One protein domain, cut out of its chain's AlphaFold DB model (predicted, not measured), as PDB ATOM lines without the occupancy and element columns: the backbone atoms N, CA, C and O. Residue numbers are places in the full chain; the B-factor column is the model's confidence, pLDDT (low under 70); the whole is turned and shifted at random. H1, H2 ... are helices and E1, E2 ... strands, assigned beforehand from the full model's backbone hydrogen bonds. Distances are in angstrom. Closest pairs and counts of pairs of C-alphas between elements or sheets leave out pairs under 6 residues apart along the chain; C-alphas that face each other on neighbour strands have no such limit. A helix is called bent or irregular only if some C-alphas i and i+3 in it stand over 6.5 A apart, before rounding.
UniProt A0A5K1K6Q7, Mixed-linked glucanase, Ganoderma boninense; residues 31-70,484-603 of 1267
ATOM      1  N   THR A  31      14.689  48.762  -5.804       74.62
ATOM      2  CA  THR A  31      15.399  49.190  -4.592       74.62
ATOM      3  C   THR A  31      14.680  48.616  -3.380       74.62
ATOM      4  O   THR A  31      13.482  48.830  -3.190       74.62
ATOM      5  N   VAL A  32      15.408  47.831  -2.587       84.38
ATOM      6  CA  VAL A  32      14.868  47.145  -1.411       84.38
ATOM      7  C   VAL A  32      15.303  47.901  -0.163       84.38
ATOM      8  O   VAL A  32      16.494  48.055   0.089       84.38
ATOM      9  N   THR A  33      14.333  48.375   0.611       87.81
ATOM     10  CA  THR A  33      14.549  48.993   1.924       87.81
ATOM     11  C   THR A  33      14.206  47.975   3.005       87.81
ATOM     12  O   THR A  33      13.077  47.484   3.017       87.81
ATOM     13  N   LYS A  34      15.125  47.678   3.929       89.81
ATOM     14  CA  LYS A  34      14.874  46.757   5.054       89.81
ATOM     15  C   LYS A  34      14.809  47.513   6.378       89.81
ATOM     16  O   LYS A  34      15.664  48.351   6.674       89.81
ATOM     17  N   ARG A  35      13.780  47.224   7.179       87.81
ATOM     18  CA  ARG A  35      13.554  47.815   8.509       87.81
ATOM     19  C   ARG A  35      13.287  46.730   9.544       87.81
ATOM     20  O   ARG A  35      12.703  45.697   9.223       87.81
ATOM     21  N   VAL A  36      13.701  46.993  10.780       90.12
ATOM     22  CA  VAL A  36      13.463  46.116  11.929       90.12
ATOM     23  C   VAL A  36      12.549  46.795  12.941       90.12
ATOM     24  O   VAL A  36      12.668  47.997  13.184       90.12
ATOM     25  N   PHE A  37      11.656  46.003  13.535       88.50
ATOM     26  CA  PHE A  37      10.686  46.432  14.537       88.50
ATOM     27  C   PHE A  37      10.753  45.544  15.779       88.50
ATOM     28  O   PHE A  37      11.066  44.358  15.687       88.50
ATOM     29  N   PHE A  38      10.436  46.131  16.932       91.12
ATOM     30  CA  PHE A  38      10.426  45.459  18.229       91.12
ATOM     31  C   PHE A  38       9.018  45.560  18.815       91.12
ATOM     32  O   PHE A  38       8.552  46.662  19.117       91.12
ATOM     33  N   CYS A  39       8.348  44.418  18.933       93.44
ATOM     34  CA  CYS A  39       7.031  44.284  19.541       93.44
ATOM     35  C   CYS A  39       7.184  43.636  20.921       93.44
ATOM     36  O   CYS A  39       7.899  42.644  21.062       93.44
ATOM     37  N   GLY A  40       6.541  44.199  21.939       93.94
ATOM     38  CA  GLY A  40       6.417  43.555  23.244       93.94
ATOM     39  C   GLY A  40       5.193  42.654  23.226       93.94
ATOM     40  O   GLY A  40       4.125  43.107  22.834       93.94
ATOM     41  N   VAL A  41       5.331  41.398  23.626       95.06
ATOM     42  CA  VAL A  41       4.217  40.454  23.748       95.06
ATOM     43  C   VAL A  41       4.004  40.202  25.230       95.06
ATOM     44  O   VAL A  41       4.907  39.707  25.895       95.06
ATOM     45  N   VAL A  42       2.845  40.576  25.756       94.19
ATOM     46  CA  VAL A  42       2.467  40.350  27.155       94.19
ATOM     47  C   VAL A  42       1.529  39.159  27.201       94.19
ATOM     48  O   VAL A  42       0.497  39.185  26.534       94.19
ATOM     49  N   VAL A  43       1.893  38.130  27.964       92.12
ATOM     50  CA  VAL A  43       1.126  36.883  28.069       92.12
ATOM     51  C   VAL A  43       0.531  36.758  29.468       92.12
ATOM     52  O   VAL A  43       1.256  36.602  30.456       92.12
ATOM     53  N   GLU A  44      -0.795  36.837  29.538       89.38
ATOM     54  CA  GLU A  44      -1.557  36.628  30.771       89.38
ATOM     55  C   GLU A  44      -1.605  35.141  31.167       89.38
ATOM     56  O   GLU A  44      -1.179  34.264  30.417       89.38
ATOM     57  N   GLY A  45      -2.074  34.841  32.381       73.19
ATOM     58  CA  GLY A  45      -2.216  33.463  32.880       73.19
ATOM     59  C   GLY A  45      -0.909  32.759  33.284       73.19
ATOM     60  O   GLY A  45      -0.961  31.711  33.921       73.19
ATOM     61  N   THR A  46       0.253  33.355  32.997       66.75
ATOM     62  CA  THR A  46       1.583  32.867  33.425       66.75
ATOM     63  C   THR A  46       1.855  33.020  34.930       66.75
ATOM     64  O   THR A  46       2.818  32.459  35.457       66.75
ATOM     65  N   GLU A  47       1.030  33.787  35.644       60.38
ATOM     66  CA  GLU A  47       1.229  34.098  37.060       60.38
ATOM     67  C   GLU A  47       0.764  32.930  37.952       60.38
ATOM     68  O   GLU A  47      -0.374  32.469  37.869       60.38
ATOM     69  N   GLY A  48       1.662  32.428  38.808       54.09
ATOM     70  CA  GLY A  48       1.393  31.283  39.693       54.09
ATOM     71  C   GLY A  48       1.759  29.902  39.131       54.09
ATOM     72  O   GLY A  48       1.281  28.903  39.657       54.09
ATOM     73  N   GLY A  49       2.593  29.823  38.085       57.72
ATOM     74  CA  GLY A  49       3.200  28.557  37.637       57.72
ATOM     75  C   GLY A  49       2.272  27.615  36.863       57.72
ATOM     76  O   GLY A  49       2.582  26.436  36.720       57.72
ATOM     77  N   ARG A  50       1.141  28.118  36.358       67.19
ATOM     78  CA  ARG A  50       0.243  27.361  35.476       67.19
ATOM     79  C   ARG A  50       0.847  27.235  34.077       67.19
ATOM     80  O   ARG A  50       1.453  28.180  33.573       67.19
ATOM     81  N   GLU A  51       0.641  26.086  33.440       70.62
ATOM     82  CA  GLU A  51       0.965  25.912  32.023       70.62
ATOM     83  C   GLU A  51       0.101  26.830  31.149       70.62
ATOM     84  O   GLU A  51      -1.091  27.025  31.405       70.62
ATOM     85  N   LEU A  52       0.696  27.370  30.083       82.19
ATOM     86  CA  LEU A  52      -0.053  28.087  29.056       82.19
ATOM     87  C   LEU A  52      -0.882  27.093  28.225       82.19
ATOM     88  O   LEU A  52      -0.336  26.069  27.812       82.19
ATOM     89  N   PRO A  53      -2.156  27.379  27.913       84.12
ATOM     90  CA  PRO A  53      -2.954  26.497  27.067       84.12
ATOM     91  C   PRO A  53      -2.419  26.450  25.633       84.12
ATOM     92  O   PRO A  53      -1.824  27.415  25.146       84.12
ATOM     93  N   GLN A  54      -2.660  25.327  24.947       83.38
ATOM     94  CA  GLN A  54      -2.071  25.033  23.637       83.38
ATOM     95  C   GLN A  54      -2.299  26.154  22.612       83.38
ATOM     96  O   GLN A  54      -1.344  26.587  21.983       83.38
ATOM     97  N   ASP A  55      -3.513  26.702  22.519       83.75
ATOM     98  CA  ASP A  55      -3.858  27.807  21.612       83.75
ATOM     99  C   ASP A  55      -2.961  29.051  21.806       83.75
ATOM    100  O   ASP A  55      -2.663  29.772  20.851       83.75
ATOM    101  N   VAL A  56      -2.506  29.302  23.042       87.50
ATOM    102  CA  VAL A  56      -1.578  30.392  23.383       87.50
ATOM    103  C   VAL A  56      -0.133  29.995  23.073       87.50
ATOM    104  O   VAL A  56       0.613  30.819  22.545       87.50
ATOM    105  N   GLN A  57       0.264  28.744  23.336       87.69
ATOM    106  CA  GLN A  57       1.589  28.233  22.954       87.69
ATOM    107  C   GLN A  57       1.789  28.256  21.430       87.69
ATOM    108  O   GLN A  57       2.808  28.754  20.954       87.69
ATOM    109  N   ASP A  58       0.800  27.794  20.664       87.31
ATOM    110  CA  ASP A  58       0.813  27.750  19.200       87.31
ATOM    111  C   ASP A  58       0.803  29.164  18.595       87.31
ATOM    112  O   ASP A  58       1.537  29.440  17.641       87.31
ATOM    113  N   LEU A  59       0.042  30.098  19.184       89.25
ATOM    114  CA  LEU A  59       0.107  31.518  18.826       89.25
ATOM    115  C   LEU A  59       1.512  32.082  19.067       89.25
ATOM    116  O   LEU A  59       2.074  32.694  18.160       89.25
ATOM    117  N   ILE A  60       2.108  31.851  20.239       90.00
ATOM    118  CA  ILE A  60       3.468  32.315  20.551       90.00
ATOM    119  C   ILE A  60       4.483  31.699  19.575       90.00
ATOM    120  O   ILE A  60       5.285  32.435  19.005       90.00
ATOM    121  N   ALA A  61       4.404  30.397  19.290       88.50
ATOM    122  CA  ALA A  61       5.260  29.728  18.311       88.50
ATOM    123  C   ALA A  61       5.105  30.303  16.888       88.50
ATOM    124  O   ALA A  61       6.090  30.426  16.159       88.50
ATOM    125  N   SER A  62       3.898  30.732  16.498       90.44
ATOM    126  CA  SER A  62       3.647  31.372  15.194       90.44
ATOM    127  C   SER A  62       4.315  32.749  15.028       90.44
ATOM    128  O   SER A  62       4.452  33.228  13.902       90.44
ATOM    129  N   LEU A  63       4.769  33.387  16.117       90.25
ATOM    130  CA  LEU A  63       5.478  34.672  16.068       90.25
ATOM    131  C   LEU A  63       6.931  34.544  15.573       90.25
ATOM    132  O   LEU A  63       7.511  35.553  15.165       90.25
ATOM    133  N   GLY A  64       7.515  33.340  15.583       89.50
ATOM    134  CA  GLY A  64       8.807  33.049  14.955       89.50
ATOM    135  C   GLY A  64       9.791  32.241  15.802       89.50
ATOM    136  O   GLY A  64       9.482  31.756  16.887       89.50
ATOM    137  N   GLU A  65      11.015  32.111  15.290       89.25
ATOM    138  CA  GLU A  65      12.072  31.276  15.875       89.25
ATOM    139  C   GLU A  65      12.664  31.903  17.147       89.25
ATOM    140  O   GLU A  65      12.948  33.105  17.181       89.25
ATOM    141  N   SER A  66      12.917  31.090  18.176       85.06
ATOM    142  CA  SER A  66      13.625  31.534  19.384       85.06
ATOM    143  C   SER A  66      15.077  31.913  19.077       85.06
ATOM    144  O   SER A  66      15.776  31.206  18.350       85.06
ATOM    145  N   VAL A  67      15.549  33.030  19.635       79.31
ATOM    146  CA  VAL A  67      16.936  33.493  19.469       79.31
ATOM    147  C   VAL A  67      17.749  33.137  20.711       79.31
ATOM    148  O   VAL A  67      17.603  33.784  21.748       79.31
ATOM    149  N   ASP A  68      18.643  32.152  20.574       62.94
ATOM    150  CA  ASP A  68      19.476  31.606  21.656       62.94
ATOM    151  C   ASP A  68      20.072  32.667  22.592       62.94
ATOM    152  O   ASP A  68      20.580  33.709  22.167       62.94
ATOM    153  N   MET A  69      20.082  32.376  23.895       49.53
ATOM    154  CA  MET A  69      20.545  33.316  24.925       49.53
ATOM    155  C   MET A  69      22.075  33.459  25.010       49.53
ATOM    156  O   MET A  69      22.573  34.365  25.678       49.53
ATOM    157  N   VAL A  70      22.839  32.600  24.330       39.09
ATOM    158  CA  VAL A  70      24.308  32.605  24.377       39.09
ATOM    159  C   VAL A  70      24.886  33.612  23.362       39.09
ATOM    160  O   VAL A  70      24.539  33.569  22.178       39.09
ATOM    161  N   ARG A 484      17.602  40.860  29.579       79.19
ATOM    162  CA  ARG A 484      18.454  40.927  30.775       79.19
ATOM    163  C   ARG A 484      17.624  40.622  32.018       79.19
ATOM    164  O   ARG A 484      16.488  41.072  32.119       79.19
ATOM    165  N   MET A 485      18.225  39.912  32.976       74.81
ATOM    166  CA  MET A 485      17.535  39.430  34.184       74.81
ATOM    167  C   MET A 485      16.308  38.556  33.857       74.81
ATOM    168  O   MET A 485      15.324  38.607  34.581       74.81
ATOM    169  N   GLU A 486      16.348  37.823  32.734       75.81
ATOM    170  CA  GLU A 486      15.319  36.850  32.311       75.81
ATOM    171  C   GLU A 486      13.899  37.446  32.177       75.81
ATOM    172  O   GLU A 486      12.893  36.745  32.158       75.81
ATOM    173  N   ARG A 487      13.818  38.774  32.005       81.12
ATOM    174  CA  ARG A 487      12.561  39.538  31.917       81.12
ATOM    175  C   ARG A 487      11.711  39.197  30.695       81.12
ATOM    176  O   ARG A 487      10.487  39.296  30.772       81.12
ATOM    177  N   SER A 488      12.355  38.844  29.581       89.38
ATOM    178  CA  SER A 488      11.690  38.421  28.348       89.38
ATOM    179  C   SER A 488      12.488  37.380  27.567       89.38
ATOM    180  O   SER A 488      13.706  37.267  27.727       89.38
ATOM    181  N   ILE A 489      11.789  36.671  26.682       90.00
ATOM    182  CA  ILE A 489      12.334  35.771  25.652       90.00
ATOM    183  C   ILE A 489      12.246  36.488  24.292       90.00
ATOM    184  O   ILE A 489      11.337  37.288  24.088       90.00
ATOM    185  N   ILE A 490      13.171  36.237  23.355       93.06
ATOM    186  CA  ILE A 490      13.097  36.789  21.987       93.06
ATOM    187  C   ILE A 490      12.646  35.715  21.010       93.06
ATOM    188  O   ILE A 490      13.336  34.708  20.849       93.06
ATOM    189  N   LEU A 491      11.589  36.019  20.265       93.12
ATOM    190  CA  LEU A 491      11.255  35.348  19.015       93.12
ATOM    191  C   LEU A 491      11.566  36.278  17.834       93.12
ATOM    192  O   LEU A 491      11.371  37.495  17.908       93.12
ATOM    193  N   LYS A 492      12.063  35.718  16.734       93.75
ATOM    194  CA  LYS A 492      12.350  36.420  15.481       93.75
ATOM    195  C   LYS A 492      11.394  35.909  14.407       93.75
ATOM    196  O   LYS A 492      11.533  34.778  13.948       93.75
ATOM    197  N   GLY A 493      10.466  36.764  13.987       91.00
ATOM    198  CA  GLY A 493       9.512  36.449  12.924       91.00
ATOM    199  C   GLY A 493      10.158  36.341  11.542       91.00
ATOM    200  O   GLY A 493      11.364  36.549  11.366       91.00
ATOM    201  N   GLU A 494       9.340  36.053  10.536       89.25
ATOM    202  CA  GLU A 494       9.771  36.077   9.137       89.25
ATOM    203  C   GLU A 494       9.953  37.514   8.601       89.25
ATOM    204  O   GLU A 494       9.624  38.508   9.257       89.25
ATOM    205  N   GLU A 495      10.522  37.638   7.396       89.62
ATOM    206  CA  GLU A 495      10.720  38.925   6.721       89.62
ATOM    207  C   GLU A 495       9.585  39.206   5.721       89.62
ATOM    208  O   GLU A 495       9.625  38.769   4.567       89.62
ATOM    209  N   CYS A 496       8.585  39.970   6.158       88.12
ATOM    210  CA  CYS A 496       7.393  40.296   5.375       88.12
ATOM    211  C   CYS A 496       7.622  41.479   4.412       88.12
ATOM    212  O   CYS A 496       8.344  42.433   4.720       88.12
ATOM    213  N   GLU A 497       6.953  41.465   3.257       88.38
ATOM    214  CA  GLU A 497       6.874  42.611   2.339       88.38
ATOM    215  C   GLU A 497       5.681  43.503   2.716       88.38
ATOM    216  O   GLU A 497       4.578  43.002   2.907       88.38
ATOM    217  N   VAL A 498       5.901  44.816   2.854       82.44
ATOM    218  CA  VAL A 498       4.919  45.726   3.486       82.44
ATOM    219  C   VAL A 498       4.478  46.867   2.572       82.44
ATOM    220  O   VAL A 498       3.334  47.307   2.625       82.44
ATOM    221  N   GLU A 499       5.365  47.354   1.704       80.06
ATOM    222  CA  GLU A 499       5.008  48.347   0.690       80.06
ATOM    223  C   GLU A 499       5.776  48.073  -0.600       80.06
ATOM    224  O   GLU A 499       7.007  48.108  -0.612       80.06
ATOM    225  N   ASN A 500       5.048  47.832  -1.691       80.69
ATOM    226  CA  ASN A 500       5.596  47.656  -3.032       80.69
ATOM    227  C   ASN A 500       4.968  48.700  -3.962       80.69
ATOM    228  O   ASN A 500       3.799  48.600  -4.341       80.69
ATOM    229  N   ARG A 501       5.719  49.763  -4.269       75.31
ATOM    230  CA  ARG A 501       5.237  50.890  -5.084       75.31
ATOM    231  C   ARG A 501       6.327  51.385  -6.022       75.31
ATOM    232  O   ARG A 501       7.418  51.746  -5.595       75.31
ATOM    233  N   GLY A 502       6.028  51.435  -7.322       68.44
ATOM    234  CA  GLY A 502       6.895  52.066  -8.326       68.44
ATOM    235  C   GLY A 502       8.303  51.464  -8.471       68.44
ATOM    236  O   GLY A 502       9.201  52.165  -8.926       68.44
ATOM    237  N   GLY A 503       8.509  50.203  -8.072       72.38
ATOM    238  CA  GLY A 503       9.826  49.548  -8.063       72.38
ATOM    239  C   GLY A 503      10.624  49.709  -6.760       72.38
ATOM    240  O   GLY A 503      11.754  49.225  -6.683       72.38
ATOM    241  N   TYR A 504      10.045  50.347  -5.740       76.75
ATOM    242  CA  TYR A 504      10.556  50.362  -4.370       76.75
ATOM    243  C   TYR A 504       9.831  49.282  -3.565       76.75
ATOM    244  O   TYR A 504       8.598  49.229  -3.585       76.75
ATOM    245  N   VAL A 505      10.591  48.441  -2.862       84.62
ATOM    246  CA  VAL A 505      10.073  47.356  -2.018       84.62
ATOM    247  C   VAL A 505      10.547  47.574  -0.585       84.62
ATOM    248  O   VAL A 505      11.749  47.569  -0.322       84.62
ATOM    249  N   THR A 506       9.622  47.757   0.353       85.12
ATOM    250  CA  THR A 506       9.935  47.835   1.785       85.12
ATOM    251  C   THR A 506       9.662  46.494   2.449       85.12
ATOM    252  O   THR A 506       8.518  46.038   2.474       85.12
ATOM    253  N   LYS A 507      10.710  45.901   3.022       88.56
ATOM    254  CA  LYS A 507      10.642  44.692   3.842       88.56
ATOM    255  C   LYS A 507      10.752  45.020   5.328       88.56
ATOM    256  O   LYS A 507      11.522  45.901   5.725       88.56
ATOM    257  N   ALA A 508       9.994  44.295   6.139       88.62
ATOM    258  CA  ALA A 508       9.988  44.398   7.589       88.62
ATOM    259  C   ALA A 508      10.402  43.074   8.228       88.62
ATOM    260  O   ALA A 508       9.988  42.006   7.793       88.62
ATOM    261  N   GLN A 509      11.200  43.168   9.284       91.12
ATOM    262  CA  GLN A 509      11.634  42.051  10.112       91.12
ATOM    263  C   GLN A 509      11.248  42.372  11.559       91.12
ATOM    264  O   GLN A 509      11.759  43.334  12.137       91.12
ATOM    265  N   THR A 510      10.351  41.586  12.147       92.06
ATOM    266  CA  THR A 510       9.898  41.808  13.530       92.06
ATOM    267  C   THR A 510      10.672  40.918  14.496       92.06
ATOM    268  O   THR A 510      10.912  39.742  14.213       92.06
ATOM    269  N   TYR A 511      11.051  41.485  15.638       93.56
ATOM    270  CA  TYR A 511      11.424  40.751  16.842       93.56
ATOM    271  C   TYR A 511      10.321  40.942  17.883       93.56
ATOM    272  O   TYR A 511       9.864  42.066  18.117       93.56
ATOM    273  N   PHE A 512       9.915  39.847  18.505       94.12
ATOM    274  CA  PHE A 512       8.918  39.805  19.560       94.12
ATOM    275  C   PHE A 512       9.631  39.511  20.882       94.12
ATOM    276  O   PHE A 512      10.227  38.448  21.043       94.12
ATOM    277  N   ASN A 513       9.603  40.460  21.816       93.88
ATOM    278  CA  ASN A 513      10.049  40.246  23.190       93.88
ATOM    279  C   ASN A 513       8.842  39.767  24.005       93.88
ATOM    280  O   ASN A 513       7.919  40.548  24.220       93.88
ATOM    281  N   VAL A 514       8.829  38.503  24.427       93.19
ATOM    282  CA  VAL A 514       7.724  37.868  25.165       93.19
ATOM    283  C   VAL A 514       7.941  38.015  26.669       93.19
ATOM    284  O   VAL A 514       8.987  37.609  27.171       93.19
ATOM    285  N   TYR A 515       6.969  38.587  27.377       92.12
ATOM    286  CA  TYR A 515       6.998  38.952  28.796       92.12
ATOM    287  C   TYR A 515       5.792  38.372  29.556       92.12
ATOM    288  O   TYR A 515       4.695  38.254  29.007       92.12
ATOM    289  N   THR A 516       5.955  38.162  30.866       90.88
ATOM    290  CA  THR A 516       4.827  38.159  31.817       90.88
ATOM    291  C   THR A 516       4.316  39.590  32.037       90.88
ATOM    292  O   THR A 516       5.061  40.560  31.831       90.88
ATOM    293  N   ARG A 517       3.066  39.754  32.494       89.38
ATOM    294  CA  ARG A 517       2.468  41.078  32.758       89.38
ATOM    295  C   ARG A 517       3.329  41.922  33.700       89.38
ATOM    296  O   ARG A 517       3.699  43.046  33.351       89.38
ATOM    297  N   MET A 518       3.731  41.363  34.843       88.38
ATOM    298  CA  MET A 518       4.621  42.038  35.792       88.38
ATOM    299  C   MET A 518       5.968  42.456  35.168       88.38
ATOM    300  O   MET A 518       6.387  43.602  35.354       88.38
ATOM    301  N   ASN A 519       6.633  41.585  34.397       90.19
ATOM    302  CA  ASN A 519       7.935  41.909  33.800       90.19
ATOM    303  C   ASN A 519       7.837  43.047  32.773       90.19
ATOM    304  O   ASN A 519       8.720  43.904  32.727       90.19
ATOM    305  N   PHE A 520       6.761  43.092  31.981       90.75
ATOM    306  CA  PHE A 520       6.535  44.176  31.024       90.75
ATOM    307  C   PHE A 520       6.221  45.515  31.707       90.75
ATOM    308  O   PHE A 520       6.685  46.570  31.270       90.75
ATOM    309  N   LEU A 521       5.453  45.500  32.801       89.06
ATOM    310  CA  LEU A 521       5.145  46.716  33.557       89.06
ATOM    311  C   LEU A 521       6.382  47.302  34.265       89.06
ATOM    312  O   LEU A 521       6.440  48.518  34.442       89.06
ATOM    313  N   GLN A 522       7.382  46.474  34.589       88.12
ATOM    314  CA  GLN A 522       8.688  46.883  35.135       88.12
ATOM    315  C   GLN A 522       9.749  47.252  34.072       88.12
ATOM    316  O   GLN A 522      10.905  47.527  34.422       88.12
ATOM    317  N   GLU A 523       9.414  47.232  32.778       86.62
ATOM    318  CA  GLU A 523      10.354  47.590  31.711       86.62
ATOM    319  C   GLU A 523      10.483  49.124  31.593       86.62
ATOM    320  O   GLU A 523       9.488  49.799  31.321       86.62
ATOM    321  N   PRO A 524      11.688  49.710  31.762       82.25
ATOM    322  CA  PRO A 524      11.851  51.163  31.883       82.25
ATOM    323  C   PRO A 524      11.664  51.942  30.571       82.25
ATOM    324  O   PRO A 524      11.547  53.162  30.616       82.25
ATOM    325  N   LYS A 525      11.664  51.271  29.410       85.94
ATOM    326  CA  LYS A 525      11.347  51.871  28.104       85.94
ATOM    327  C   LYS A 525      10.618  50.857  27.224       85.94
ATOM    328  O   LYS A 525      11.236  50.017  26.549       85.94
ATOM    329  N   LYS A 526       9.286  50.926  27.278       88.12
ATOM    330  CA  LYS A 526       8.366  49.971  26.647       88.12
ATOM    331  C   LYS A 526       8.477  50.019  25.120       88.12
ATOM    332  O   LYS A 526       9.056  50.930  24.525       88.12
ATOM    333  N   THR A 527       7.966  48.990  24.457       90.19
ATOM    334  CA  THR A 527       7.909  48.933  22.992       90.19
ATOM    335  C   THR A 527       6.772  49.808  22.466       90.19
ATOM    336  O   THR A 527       5.692  49.853  23.048       90.19
ATOM    337  N   LYS A 528       6.988  50.483  21.328       88.31
ATOM    338  CA  LYS A 528       5.992  51.396  20.725       88.31
ATOM    339  C   LYS A 528       4.706  50.688  20.286       88.31
ATOM    340  O   LYS A 528       3.668  51.332  20.187       88.31
ATOM    341  N   ILE A 529       4.782  49.384  20.042       91.88
ATOM    342  CA  ILE A 529       3.632  48.495  19.895       91.88
ATOM    343  C   ILE A 529       3.730  47.371  20.928       91.88
ATOM    344  O   ILE A 529       4.828  46.885  21.225       91.88
ATOM    345  N   VAL A 530       2.581  46.979  21.471       94.56
ATOM    346  CA  VAL A 530       2.427  45.838  22.375       94.56
ATOM    347  C   VAL A 530       1.318  44.934  21.857       94.56
ATOM    348  O   VAL A 530       0.243  45.418  21.519       94.56
ATOM    349  N   MET A 531       1.578  43.633  21.826       95.38
ATOM    350  CA  MET A 531       0.590  42.571  21.671       95.38
ATOM    351  C   MET A 531       0.235  42.052  23.067       95.38
ATOM    352  O   MET A 531       1.097  41.539  23.773       95.38
ATOM    353  N   HIS A 532      -1.013  42.203  23.488       95.19
ATOM    354  CA  HIS A 532      -1.521  41.730  24.776       95.19
ATOM    355  C   HIS A 532      -2.346  40.468  24.534       95.19
ATOM    356  O   HIS A 532      -3.427  40.553  23.957       95.19
ATOM    357  N   ILE A 533      -1.816  39.300  24.905       94.12
ATOM    358  CA  ILE A 533      -2.517  38.019  24.779       94.12
ATOM    359  C   ILE A 533      -3.322  37.791  26.057       94.12
ATOM    360  O   ILE A 533      -2.755  37.500  27.110       94.12
ATOM    361  N   ASP A 534      -4.638  37.921  25.937       90.81
ATOM    362  CA  ASP A 534      -5.609  37.789  27.021       90.81
ATOM    363  C   ASP A 534      -6.670  36.766  26.607       90.81
ATOM    364  O   ASP A 534      -7.573  37.056  25.824       90.81
ATOM    365  N   GLN A 535      -6.508  35.541  27.102       85.50
ATOM    366  CA  GLN A 535      -7.358  34.399  26.777       85.50
ATOM    367  C   GLN A 535      -8.792  34.581  27.288       85.50
ATOM    368  O   GLN A 535      -9.751  34.437  26.528       85.50
ATOM    369  N   ASP A 536      -8.943  34.910  28.569       81.75
ATOM    370  CA  ASP A 536     -10.255  35.000  29.209       81.75
ATOM    371  C   ASP A 536     -11.007  36.274  28.782       81.75
ATOM    372  O   ASP A 536     -12.237  36.322  28.821       81.75
ATOM    373  N   GLY A 537     -10.287  37.307  28.326       82.19
ATOM    374  CA  GLY A 537     -10.853  38.619  27.995       82.19
ATOM    375  C   GLY A 537     -11.154  39.464  29.237       82.19
ATOM    376  O   GLY A 537     -11.841  40.485  29.143       82.19
ATOM    377  N   VAL A 538     -10.648  39.035  30.397       85.06
ATOM    378  CA  VAL A 538     -10.895  39.621  31.723       85.06
ATOM    379  C   VAL A 538      -9.687  40.431  32.216       85.06
ATOM    380  O   VAL A 538      -9.828  41.217  33.148       85.06
ATOM    381  N   ALA A 539      -8.509  40.290  31.598       85.75
ATOM    382  CA  ALA A 539      -7.315  40.999  32.048       85.75
ATOM    383  C   ALA A 539      -7.418  42.517  31.810       85.75
ATOM    384  O   ALA A 539      -7.798  42.974  30.728       85.75
ATOM    385  N   ASP A 540      -7.004  43.297  32.811       88.12
ATOM    386  CA  ASP A 540      -6.948  44.759  32.735       88.12
ATOM    387  C   ASP A 540      -6.158  45.227  31.493       88.12
ATOM    388  O   ASP A 540      -5.082  44.681  31.203       88.12
ATOM    389  N   PRO A 541      -6.604  46.280  30.782       87.19
ATOM    390  CA  PRO A 541      -5.898  46.790  29.611       87.19
ATOM    391  C   PRO A 541      -4.475  47.249  29.966       87.19
ATOM    392  O   PRO A 541      -4.223  47.784  31.048       87.19
ATOM    393  N   ILE A 542      -3.526  47.055  29.045       90.25
ATOM    394  CA  ILE A 542      -2.148  47.533  29.225       90.25
ATOM    395  C   ILE A 542      -2.143  49.073  29.208       90.25
ATOM    396  O   ILE A 542      -2.516  49.664  28.194       90.25
ATOM    397  N   PRO A 543      -1.703  49.751  30.287       85.50
ATOM    398  CA  PRO A 543      -1.761  51.205  30.358       85.50
ATOM    399  C   PRO A 543      -0.730  51.849  29.425       85.50
ATOM    400  O   PRO A 543       0.465  51.534  29.487       85.50
ATOM    401  N   PHE A 544      -1.197  52.803  28.615       83.00
ATOM    402  CA  PHE A 544      -0.348  53.637  27.761       83.00
ATOM    403  C   PHE A 544       0.645  54.473  28.582       83.00
ATOM    404  O   PHE A 544       1.838  54.422  28.312       83.00
ATOM    405  N   GLY A 545       0.184  55.149  29.641       73.75
ATOM    406  CA  GLY A 545       1.028  55.958  30.530       73.75
ATOM    407  C   GLY A 545       1.533  57.270  29.912       73.75
ATOM    408  O   GLY A 545       1.514  57.459  28.699       73.75
ATOM    409  N   ASP A 546       1.990  58.189  30.764       62.19
ATOM    410  CA  ASP A 546       2.283  59.573  30.356       62.19
ATOM    411  C   ASP A 546       3.658  59.755  29.675       62.19
ATOM    412  O   ASP A 546       3.875  60.737  28.965       62.19
ATOM    413  N   VAL A 547       4.609  58.836  29.905       65.19
ATOM    414  CA  VAL A 547       6.007  58.913  29.428       65.19
ATOM    415  C   VAL A 547       6.548  57.510  29.100       65.19
ATOM    416  O   VAL A 547       6.315  56.572  29.858       65.19
ATOM    417  N   ASP A 548       7.275  57.373  27.978       69.56
ATOM    418  CA  ASP A 548       7.985  56.157  27.498       69.56
ATOM    419  C   ASP A 548       7.170  54.834  27.471       69.56
ATOM    420  O   ASP A 548       7.723  53.725  27.475       69.56
ATOM    421  N   GLY A 549       5.840  54.940  27.395       80.06
ATOM    422  CA  GLY A 549       4.916  53.822  27.208       80.06
ATOM    423  C   GLY A 549       4.607  53.466  25.742       80.06
ATOM    424  O   GLY A 549       5.191  54.044  24.819       80.06
ATOM    425  N   PRO A 550       3.720  52.480  25.496       87.88
ATOM    426  CA  PRO A 550       3.329  52.092  24.142       87.88
ATOM    427  C   PRO A 550       2.532  53.189  23.422       87.88
ATOM    428  O   PRO A 550       1.866  54.006  24.046       87.88
ATOM    429  N   TYR A 551       2.569  53.174  22.087       87.62
ATOM    430  CA  TYR A 551       1.768  54.051  21.221       87.62
ATOM    431  C   TYR A 551       0.538  53.317  20.657       87.62
ATOM    432  O   TYR A 551      -0.527  53.921  20.519       87.62
ATOM    433  N   VAL A 552       0.680  52.012  20.376       90.94
ATOM    434  CA  VAL A 552      -0.403  51.078  20.011       90.94
ATOM    435  C   VAL A 552      -0.416  49.901  20.990       90.94
ATOM    436  O   VAL A 552       0.637  49.314  21.255       90.94
ATOM    437  N   VAL A 553      -1.599  49.516  21.469       93.25
ATOM    438  CA  VAL A 553      -1.838  48.244  22.163       93.25
ATOM    439  C   VAL A 553      -2.812  47.418  21.324       93.25
ATOM    440  O   VAL A 553      -3.915  47.857  21.002       93.25
ATOM    441  N   VAL A 554      -2.374  46.219  20.952       94.50
ATOM    442  CA  VAL A 554      -3.125  45.222  20.190       94.50
ATOM    443  C   VAL A 554      -3.517  44.108  21.156       94.50
ATOM    444  O   VAL A 554      -2.673  43.286  21.509       94.50
ATOM    445  N   ARG A 555      -4.767  44.079  21.616       94.12
ATOM    446  CA  ARG A 555      -5.273  43.027  22.509       94.12
ATOM    447  C   ARG A 555      -5.854  41.890  21.673       94.12
ATOM    448  O   ARG A 555      -6.690  42.106  20.792       94.12
ATOM    449  N   VAL A 556      -5.352  40.689  21.929       94.75
ATOM    450  CA  VAL A 556      -5.611  39.461  21.178       94.75
ATOM    451  C   VAL A 556      -6.235  38.448  22.125       94.75
ATOM    452  O   VAL A 556      -5.584  38.007  23.071       94.75
ATOM    453  N   GLN A 557      -7.475  38.060  21.835       92.81
ATOM    454  CA  GLN A 557      -8.193  37.013  22.557       92.81
ATOM    455  C   GLN A 557      -8.346  35.778  21.657       92.81
ATOM    456  O   GLN A 557      -9.162  35.822  20.731       92.81
ATOM    457  N   PRO A 558      -7.585  34.689  21.888       89.81
ATOM    458  CA  PRO A 558      -7.821  33.391  21.256       89.81
ATOM    459  C   PRO A 558      -9.252  32.883  21.470       89.81
ATOM    460  O   PRO A 558      -9.876  33.132  22.500       89.81
ATOM    461  N   MET A 559      -9.781  32.169  20.480       86.62
ATOM    462  CA  MET A 559     -11.126  31.601  20.462       86.62
ATOM    463  C   MET A 559     -11.108  30.224  19.785       86.62
ATOM    464  O   MET A 559     -10.284  29.949  18.911       86.62
ATOM    465  N   ALA A 560     -12.065  29.367  20.148       81.12
ATOM    466  CA  ALA A 560     -12.155  28.010  19.616       81.12
ATOM    467  C   ALA A 560     -12.193  27.970  18.071       81.12
ATOM    468  O   ALA A 560     -12.949  28.708  17.435       81.12
ATOM    469  N   GLY A 561     -11.416  27.054  17.482       81.56
ATOM    470  CA  GLY A 561     -11.357  26.834  16.032       81.56
ATOM    471  C   GLY A 561     -10.285  27.643  15.292       81.56
ATOM    472  O   GLY A 561     -10.539  28.075  14.171       81.56
ATOM    473  N   GLU A 562      -9.110  27.846  15.901       86.31
ATOM    474  CA  GLU A 562      -7.979  28.612  15.333       86.31
ATOM    475  C   GLU A 562      -8.324  30.076  14.990       86.31
ATOM    476  O   GLU A 562      -7.763  30.667  14.061       86.31
ATOM    477  N   LEU A 563      -9.261  30.675  15.733       90.19
ATOM    478  CA  LEU A 563      -9.660  32.073  15.590       90.19
ATOM    479  C   LEU A 563      -9.141  32.910  16.763       90.19
ATOM    480  O   LEU A 563      -8.915  32.406  17.857       90.19
ATOM    481  N   ALA A 564      -9.034  34.218  16.561       92.31
ATOM    482  CA  ALA A 564      -8.846  35.184  17.633       92.31
ATOM    483  C   ALA A 564      -9.614  36.475  17.336       92.31
ATOM    484  O   ALA A 564      -9.732  36.883  16.175       92.31
ATOM    485  N   ARG A 565     -10.097  37.148  18.386       93.31
ATOM    486  CA  ARG A 565     -10.488  38.560  18.299       93.31
ATOM    487  C   ARG A 565      -9.217  39.401  18.357       93.31
ATOM    488  O   ARG A 565      -8.432  39.272  19.296       93.31
ATOM    489  N   TYR A 566      -9.021  40.239  17.349       94.44
ATOM    490  CA  TYR A 566      -7.901  41.161  17.217       94.44
ATOM    491  C   TYR A 566      -8.446  42.575  17.402       94.44
ATOM    492  O   TYR A 566      -9.230  43.040  16.580       94.44
ATOM    493  N   SER A 567      -8.074  43.237  18.495       93.00
ATOM    494  CA  SER A 567      -8.560  44.578  18.843       93.00
ATOM    495  C   SER A 567      -7.393  45.554  18.954       93.00
ATOM    496  O   SER A 567      -6.404  45.273  19.634       93.00
ATOM    497  N   VAL A 568      -7.476  46.691  18.262       92.94
ATOM    498  CA  VAL A 568      -6.425  47.715  18.246       92.94
ATOM    499  C   VAL A 568      -6.892  48.968  18.976       92.94
ATOM    500  O   VAL A 568      -7.978  49.483  18.723       92.94
ATOM    501  N   THR A 569      -6.033  49.470  19.859       90.38
ATOM    502  CA  THR A 569      -6.179  50.752  20.558       90.38
ATOM    503  C   THR A 569      -4.905  51.572  20.384       90.38
ATOM    504  O   THR A 569      -3.805  51.013  20.309       90.38
ATOM    505  N   SER A 570      -5.018  52.900  20.337       88.56
ATOM    506  CA  SER A 570      -3.851  53.782  20.257       88.56
ATOM    507  C   SER A 570      -3.964  54.982  21.192       88.56
ATOM    508  O   SER A 570      -5.050  55.392  21.583       88.56
ATOM    509  N   THR A 571      -2.818  55.581  21.506       80.62
ATOM    510  CA  THR A 571      -2.712  56.787  22.355       80.62
ATOM    511  C   THR A 571      -3.481  58.033  21.880       80.62
ATOM    512  O   THR A 571      -3.574  58.988  22.648       80.62
ATOM    513  N   TYR A 572      -4.001  58.066  20.645       72.75
ATOM    514  CA  TYR A 572      -4.629  59.261  20.050       72.75
ATOM    515  C   TYR A 572      -5.949  58.987  19.307       72.75
ATOM    516  O   TYR A 572      -6.527  59.922  18.753       72.75
ATOM    517  N   GLU A 573      -6.423  57.740  19.269       70.50
ATOM    518  CA  GLU A 573      -7.647  57.343  18.561       70.50
ATOM    519  C   GLU A 573      -8.560  56.581  19.525       70.50
ATOM    520  O   GLU A 573      -8.155  55.575  20.102       70.50
ATOM    521  N   GLU A 574      -9.779  57.091  19.709       60.28
ATOM    522  CA  GLU A 574     -10.777  56.577  20.662       60.28
ATOM    523  C   GLU A 574     -11.691  55.497  20.038       60.28
ATOM    524  O   GLU A 574     -12.436  54.819  20.741       60.28
ATOM    525  N   GLU A 575     -11.605  55.294  18.716       68.44
ATOM    526  CA  GLU A 575     -12.276  54.204  17.998       68.44
ATOM    527  C   GLU A 575     -11.428  52.918  18.043       68.44
ATOM    528  O   GLU A 575     -10.297  52.881  17.561       68.44
ATOM    529  N   THR A 576     -11.987  51.843  18.600       74.19
ATOM    530  CA  THR A 576     -11.371  50.507  18.639       74.19
ATOM    531  C   THR A 576     -11.559  49.771  17.310       74.19
ATOM    532  O   THR A 576     -12.683  49.398  16.966       74.19
ATOM    533  N   GLU A 577     -10.475  49.490  16.577       81.69
ATOM    534  CA  GLU A 577     -10.535  48.606  15.401       81.69
ATOM    535  C   GLU A 577     -10.578  47.141  15.874       81.69
ATOM    536  O   GLU A 577      -9.544  46.574  16.235       81.69
ATOM    537  N   GLU A 578     -11.770  46.536  15.896       87.62
ATOM    538  CA  GLU A 578     -11.972  45.111  16.204       87.62
ATOM    539  C   GLU A 578     -12.218  44.270  14.941       87.62
ATOM    540  O   GLU A 578     -13.042  44.612  14.091       87.62
ATOM    541  N   ASP A 579     -11.537  43.125  14.851       90.88
ATOM    542  CA  ASP A 579     -11.678  42.120  13.792       90.88
ATOM    543  C   ASP A 579     -11.655  40.697  14.392       90.88
ATOM    544  O   ASP A 579     -11.170  40.482  15.508       90.88
ATOM    545  N   ILE A 580     -12.167  39.703  13.661       92.25
ATOM    546  CA  ILE A 580     -12.086  38.280  14.026       92.25
ATOM    547  C   ILE A 580     -11.375  37.538  12.899       92.25
ATOM    548  O   ILE A 580     -11.894  37.408  11.790       92.25
ATOM    549  N   MET A 581     -10.187  37.015  13.197       93.25
ATOM    550  CA  MET A 581      -9.291  36.453  12.188       93.25
ATOM    551  C   MET A 581      -8.666  35.127  12.617       93.25
ATOM    552  O   MET A 581      -8.693  34.758  13.786       93.25
ATOM    553  N   GLN A 582      -8.089  34.407  11.655       91.69
ATOM    554  CA  GLN A 582      -7.344  33.177  11.926       91.69
ATOM    555  C   GLN A 582      -6.058  33.488  12.699       91.69
ATOM    556  O   GLN A 582      -5.311  34.386  12.300       91.69
ATOM    557  N   THR A 583      -5.767  32.713  13.742       88.56
ATOM    558  CA  THR A 583      -4.615  32.900  14.643       88.56
ATOM    559  C   THR A 583      -3.286  32.977  13.880       88.56
ATOM    560  O   THR A 583      -2.469  33.863  14.119       88.56
ATOM    561  N   SER A 584      -3.125  32.144  12.850       89.00
ATOM    562  CA  SER A 584      -1.957  32.112  11.954       89.00
ATOM    563  C   SER A 584      -1.724  33.383  11.118       89.00
ATOM    564  O   SER A 584      -0.653  33.533  10.535       89.00
ATOM    565  N   ARG A 585      -2.683  34.320  11.051       90.69
ATOM    566  CA  ARG A 585      -2.537  35.611  10.346       90.69
ATOM    567  C   ARG A 585      -2.115  36.767  11.253       90.69
ATOM    568  O   ARG A 585      -1.768  37.834  10.749       90.69
ATOM    569  N   ILE A 586      -2.140  36.575  12.572       92.19
ATOM    570  CA  ILE A 586      -1.801  37.614  13.552       92.19
ATOM    571  C   ILE A 586      -0.374  38.169  13.353       92.19
ATOM    572  O   ILE A 586      -0.238  39.395  13.377       92.19
ATOM    573  N   PRO A 587       0.675  37.359  13.073       90.38
ATOM    574  CA  PRO A 587       2.022  37.890  12.841       90.38
ATOM    575  C   PRO A 587       2.079  38.881  11.666       90.38
ATOM    576  O   PRO A 587       2.674  39.953  11.783       90.38
ATOM    577  N   GLU A 588       1.404  38.566  10.553       89.50
ATOM    578  CA  GLU A 588       1.325  39.446   9.380       89.50
ATOM    579  C   GLU A 588       0.486  40.699   9.679       89.50
ATOM    580  O   GLU A 588       0.904  41.819   9.372       89.50
ATOM    581  N   ARG A 589      -0.671  40.539  10.338       90.88
ATOM    582  CA  ARG A 589      -1.552  41.660  10.699       90.88
ATOM    583  C   ARG A 589      -0.862  42.652  11.628       90.88
ATOM    584  O   ARG A 589      -1.019  43.850  11.418       90.88
ATOM    585  N   ILE A 590      -0.034  42.194  12.570       91.00
ATOM    586  CA  ILE A 590       0.785  43.078  13.413       91.00
ATOM    587  C   ILE A 590       1.732  43.921  12.547       91.00
ATOM    588  O   ILE A 590       1.798  45.136  12.727       91.00
ATOM    589  N   VAL A 591       2.412  43.332  11.556       88.69
ATOM    590  CA  VAL A 591       3.279  44.087  10.629       88.69
ATOM    591  C   VAL A 591       2.479  45.122   9.823       88.69
ATOM    592  O   VAL A 591       2.929  46.263   9.670       88.69
ATOM    593  N   GLN A 592       1.272  44.770   9.370       87.62
ATOM    594  CA  GLN A 592       0.355  45.698   8.700       87.62
ATOM    595  C   GLN A 592      -0.099  46.837   9.639       87.62
ATOM    596  O   GLN A 592      -0.048  48.002   9.245       87.62
ATOM    597  N   THR A 593      -0.458  46.546  10.896       88.38
ATOM    598  CA  THR A 593      -0.831  47.542  11.920       88.38
ATOM    599  C   THR A 593       0.330  48.502  12.215       88.38
ATOM    600  O   THR A 593       0.132  49.716  12.228       88.38
ATOM    601  N   ILE A 594       1.570  48.008  12.344       85.12
ATOM    602  CA  ILE A 594       2.773  48.852  12.507       85.12
ATOM    603  C   ILE A 594       2.924  49.823  11.313       85.12
ATOM    604  O   ILE A 594       3.347  50.970  11.497       85.12
ATOM    605  N   HIS A 595       2.549  49.412  10.094       84.19
ATOM    606  CA  HIS A 595       2.569  50.271   8.900       84.19
ATOM    607  C   HIS A 595       1.425  51.295   8.871       84.19
ATOM    608  O   HIS A 595       1.679  52.472   8.595       84.19
ATOM    609  N   GLN A 596       0.200  50.860   9.177       85.19
ATOM    610  CA  GLN A 596      -1.015  51.679   9.272       85.19
ATOM    611  C   GLN A 596      -0.813  52.852  10.241       85.19
ATOM    612  O   GLN A 596      -0.927  54.008   9.838       85.19
ATOM    613  N   TYR A 597      -0.349  52.560  11.460       82.38
ATOM    614  CA  TYR A 597      -0.027  53.550  12.497       82.38
ATOM    615  C   TYR A 597       1.259  54.352  12.239       82.38
ATOM    616  O   TYR A 597       1.693  55.144  13.074       82.38
ATOM    617  N   GLY A 598       1.903  54.166  11.084       76.19
ATOM    618  CA  GLY A 598       3.062  54.956  10.682       76.19
ATOM    619  C   GLY A 598       4.313  54.738  11.535       76.19
ATOM    620  O   GLY A 598       5.268  55.494  11.373       76.19
ATOM    621  N   LEU A 599       4.378  53.694  12.372       75.50
ATOM    622  CA  LEU A 599       5.550  53.368  13.201       75.50
ATOM    623  C   LEU A 599       6.808  53.067  12.353       75.50
ATOM    624  O   LEU A 599       7.935  53.175  12.832       75.50
ATOM    625  N   PHE A 600       6.622  52.773  11.060       61.34
ATOM    626  CA  PHE A 600       7.670  52.709  10.032       61.34
ATOM    627  C   PHE A 600       8.354  54.056   9.730       61.34
ATOM    628  O   PHE A 600       9.438  54.056   9.140       61.34
ATOM    629  N   LYS A 601       7.703  55.193  10.001       56.34
ATOM    630  CA  LYS A 601       8.024  56.512   9.431       56.34
ATOM    631  C   LYS A 601       8.592  57.446  10.500       56.34
ATOM    632  O   LYS A 601       7.872  58.214  11.134       56.34
ATOM    633  N   PHE A 602       9.913  57.418  10.660       56.88
ATOM    634  CA  PHE A 602      10.629  58.407  11.468       56.88
ATOM    635  C   PHE A 602      10.353  59.819  10.941       56.88
ATOM    636  O   PHE A 602      10.428  60.059   9.734       56.88
ATOM    637  N   LYS A 603      10.041  60.757  11.842       42.78
ATOM    638  CA  LYS A 603       9.783  62.159  11.494       42.78
ATOM    639  C   LYS A 603      11.099  62.825  11.073       42.78
ATOM    640  O   LYS A 603      11.824  63.375  11.894       42.78
TER     641      LYS A 603
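This is residues 31 to 70 and 484 to 603 of the 1267 residues of the protein "Mixed-linked glucanase" of Ganoderma boninense (UniProt A0A5K1K6Q7). A twisted sheet of seven strands curls like part of a barrel round one helix, H3. The long strands E2, E3 and E1 make one side of the sheet, the shorter E4 stands in its middle, and E5, E6 and E7 make the other side; H1 is on the same face as H3, and the short H2 on the opposite face. The printed part has 160 residues, with three named helices and seven named strands in the order E1 H1 E2 E3 H2 E4 E5 E6 E7 H3. The sheet's order is E2 E3 E1 E4 E5 E6 E7, mixed, and the class is mixed, helices and strands. The whole is compact, with a radius of gyration of the C-alphas of 15.5 A and spans of 52 by 38 by 35 A.

The edge strand E2, residues 488 to 501, bends by 52 degrees at residue 491 and forms a hairpin with E3, residues 504 to 516, with N 491 and O 512 2.9 A apart. E1, residues 31 to 43, is parallel to E3, with N 37 and O 509 3.0 A apart. E4, residues 529 to 533, is parallel to E1, with N 531 and O 40 2.8 A apart. E5, residues 552 to 559, is parallel to E4, with N 532 and O 554 2.8 A apart. E5, E6, residues 563 to 570, and E7, residues 573 to 582, form a meander, each strand the antiparallel neighbour of the one before; N 555 and O 567 are 2.8 A apart, N 566 and O 579 2.8 A. The sheet curls round H3, residues 583 to 596; the closest C-alphas of E2 and H3 are those of Val 498 and Gln 592, 6.9 A, and of E6 and H3 those of Leu 563 and Thr 583, 5.2 A. H1, residues 54 to 62, is on the sheet at a height of 6.6 A, over none of its strands. H3 touches H1 with residues 583 to 587 alone, at a steep tilt of 49 degrees, the same way; the closest C-alphas are those of Leu 59 and Thr 583, 6.5 A. H2, residues 517 to 521, is on the opposite face from H1, at a height of 8.1 A, and only just over E3, on which 3 of its C-alphas fall. E3, H2 and E4 form a split strand-helix-strand unit, two strands running the same way with a helix between them in the chain and E1 between them in the sheet; its crossover is right-handed. In H1 and H2 every O i to N i+4 pair is within hydrogen-bond range, in H3 8 of 10.

E1 begins at C-alpha 31 (15.399, 49.190, -4.592) and is 37.7 A long, E2 36.3 A and E3 38.6 A. E4 is 13.1 A, E5 22.2 A, E6 23.0 A and E7 25.1 A. H1 is 12.0 A, H2 6.3 A and H3 19.9 A; H3 ends at C-alpha 596 (-1.015, 51.679, 9.272) and is irregular, with C-alphas 584 and 587 7.1 A apart.

The two C-alphas farthest apart are those of Gly 48 and Gly 502, 52.6 A. Residues 71 to 483 are not printed, and C-alphas 70 and 484 are 12.0 A apart across the cut. The link from E4 to E5, residues 534 to 551, is long. Mean pLDDT of the printed part is 84.1; 18 residues are under 70, among them 46 to 50, 68 to 70 and 600 to 603.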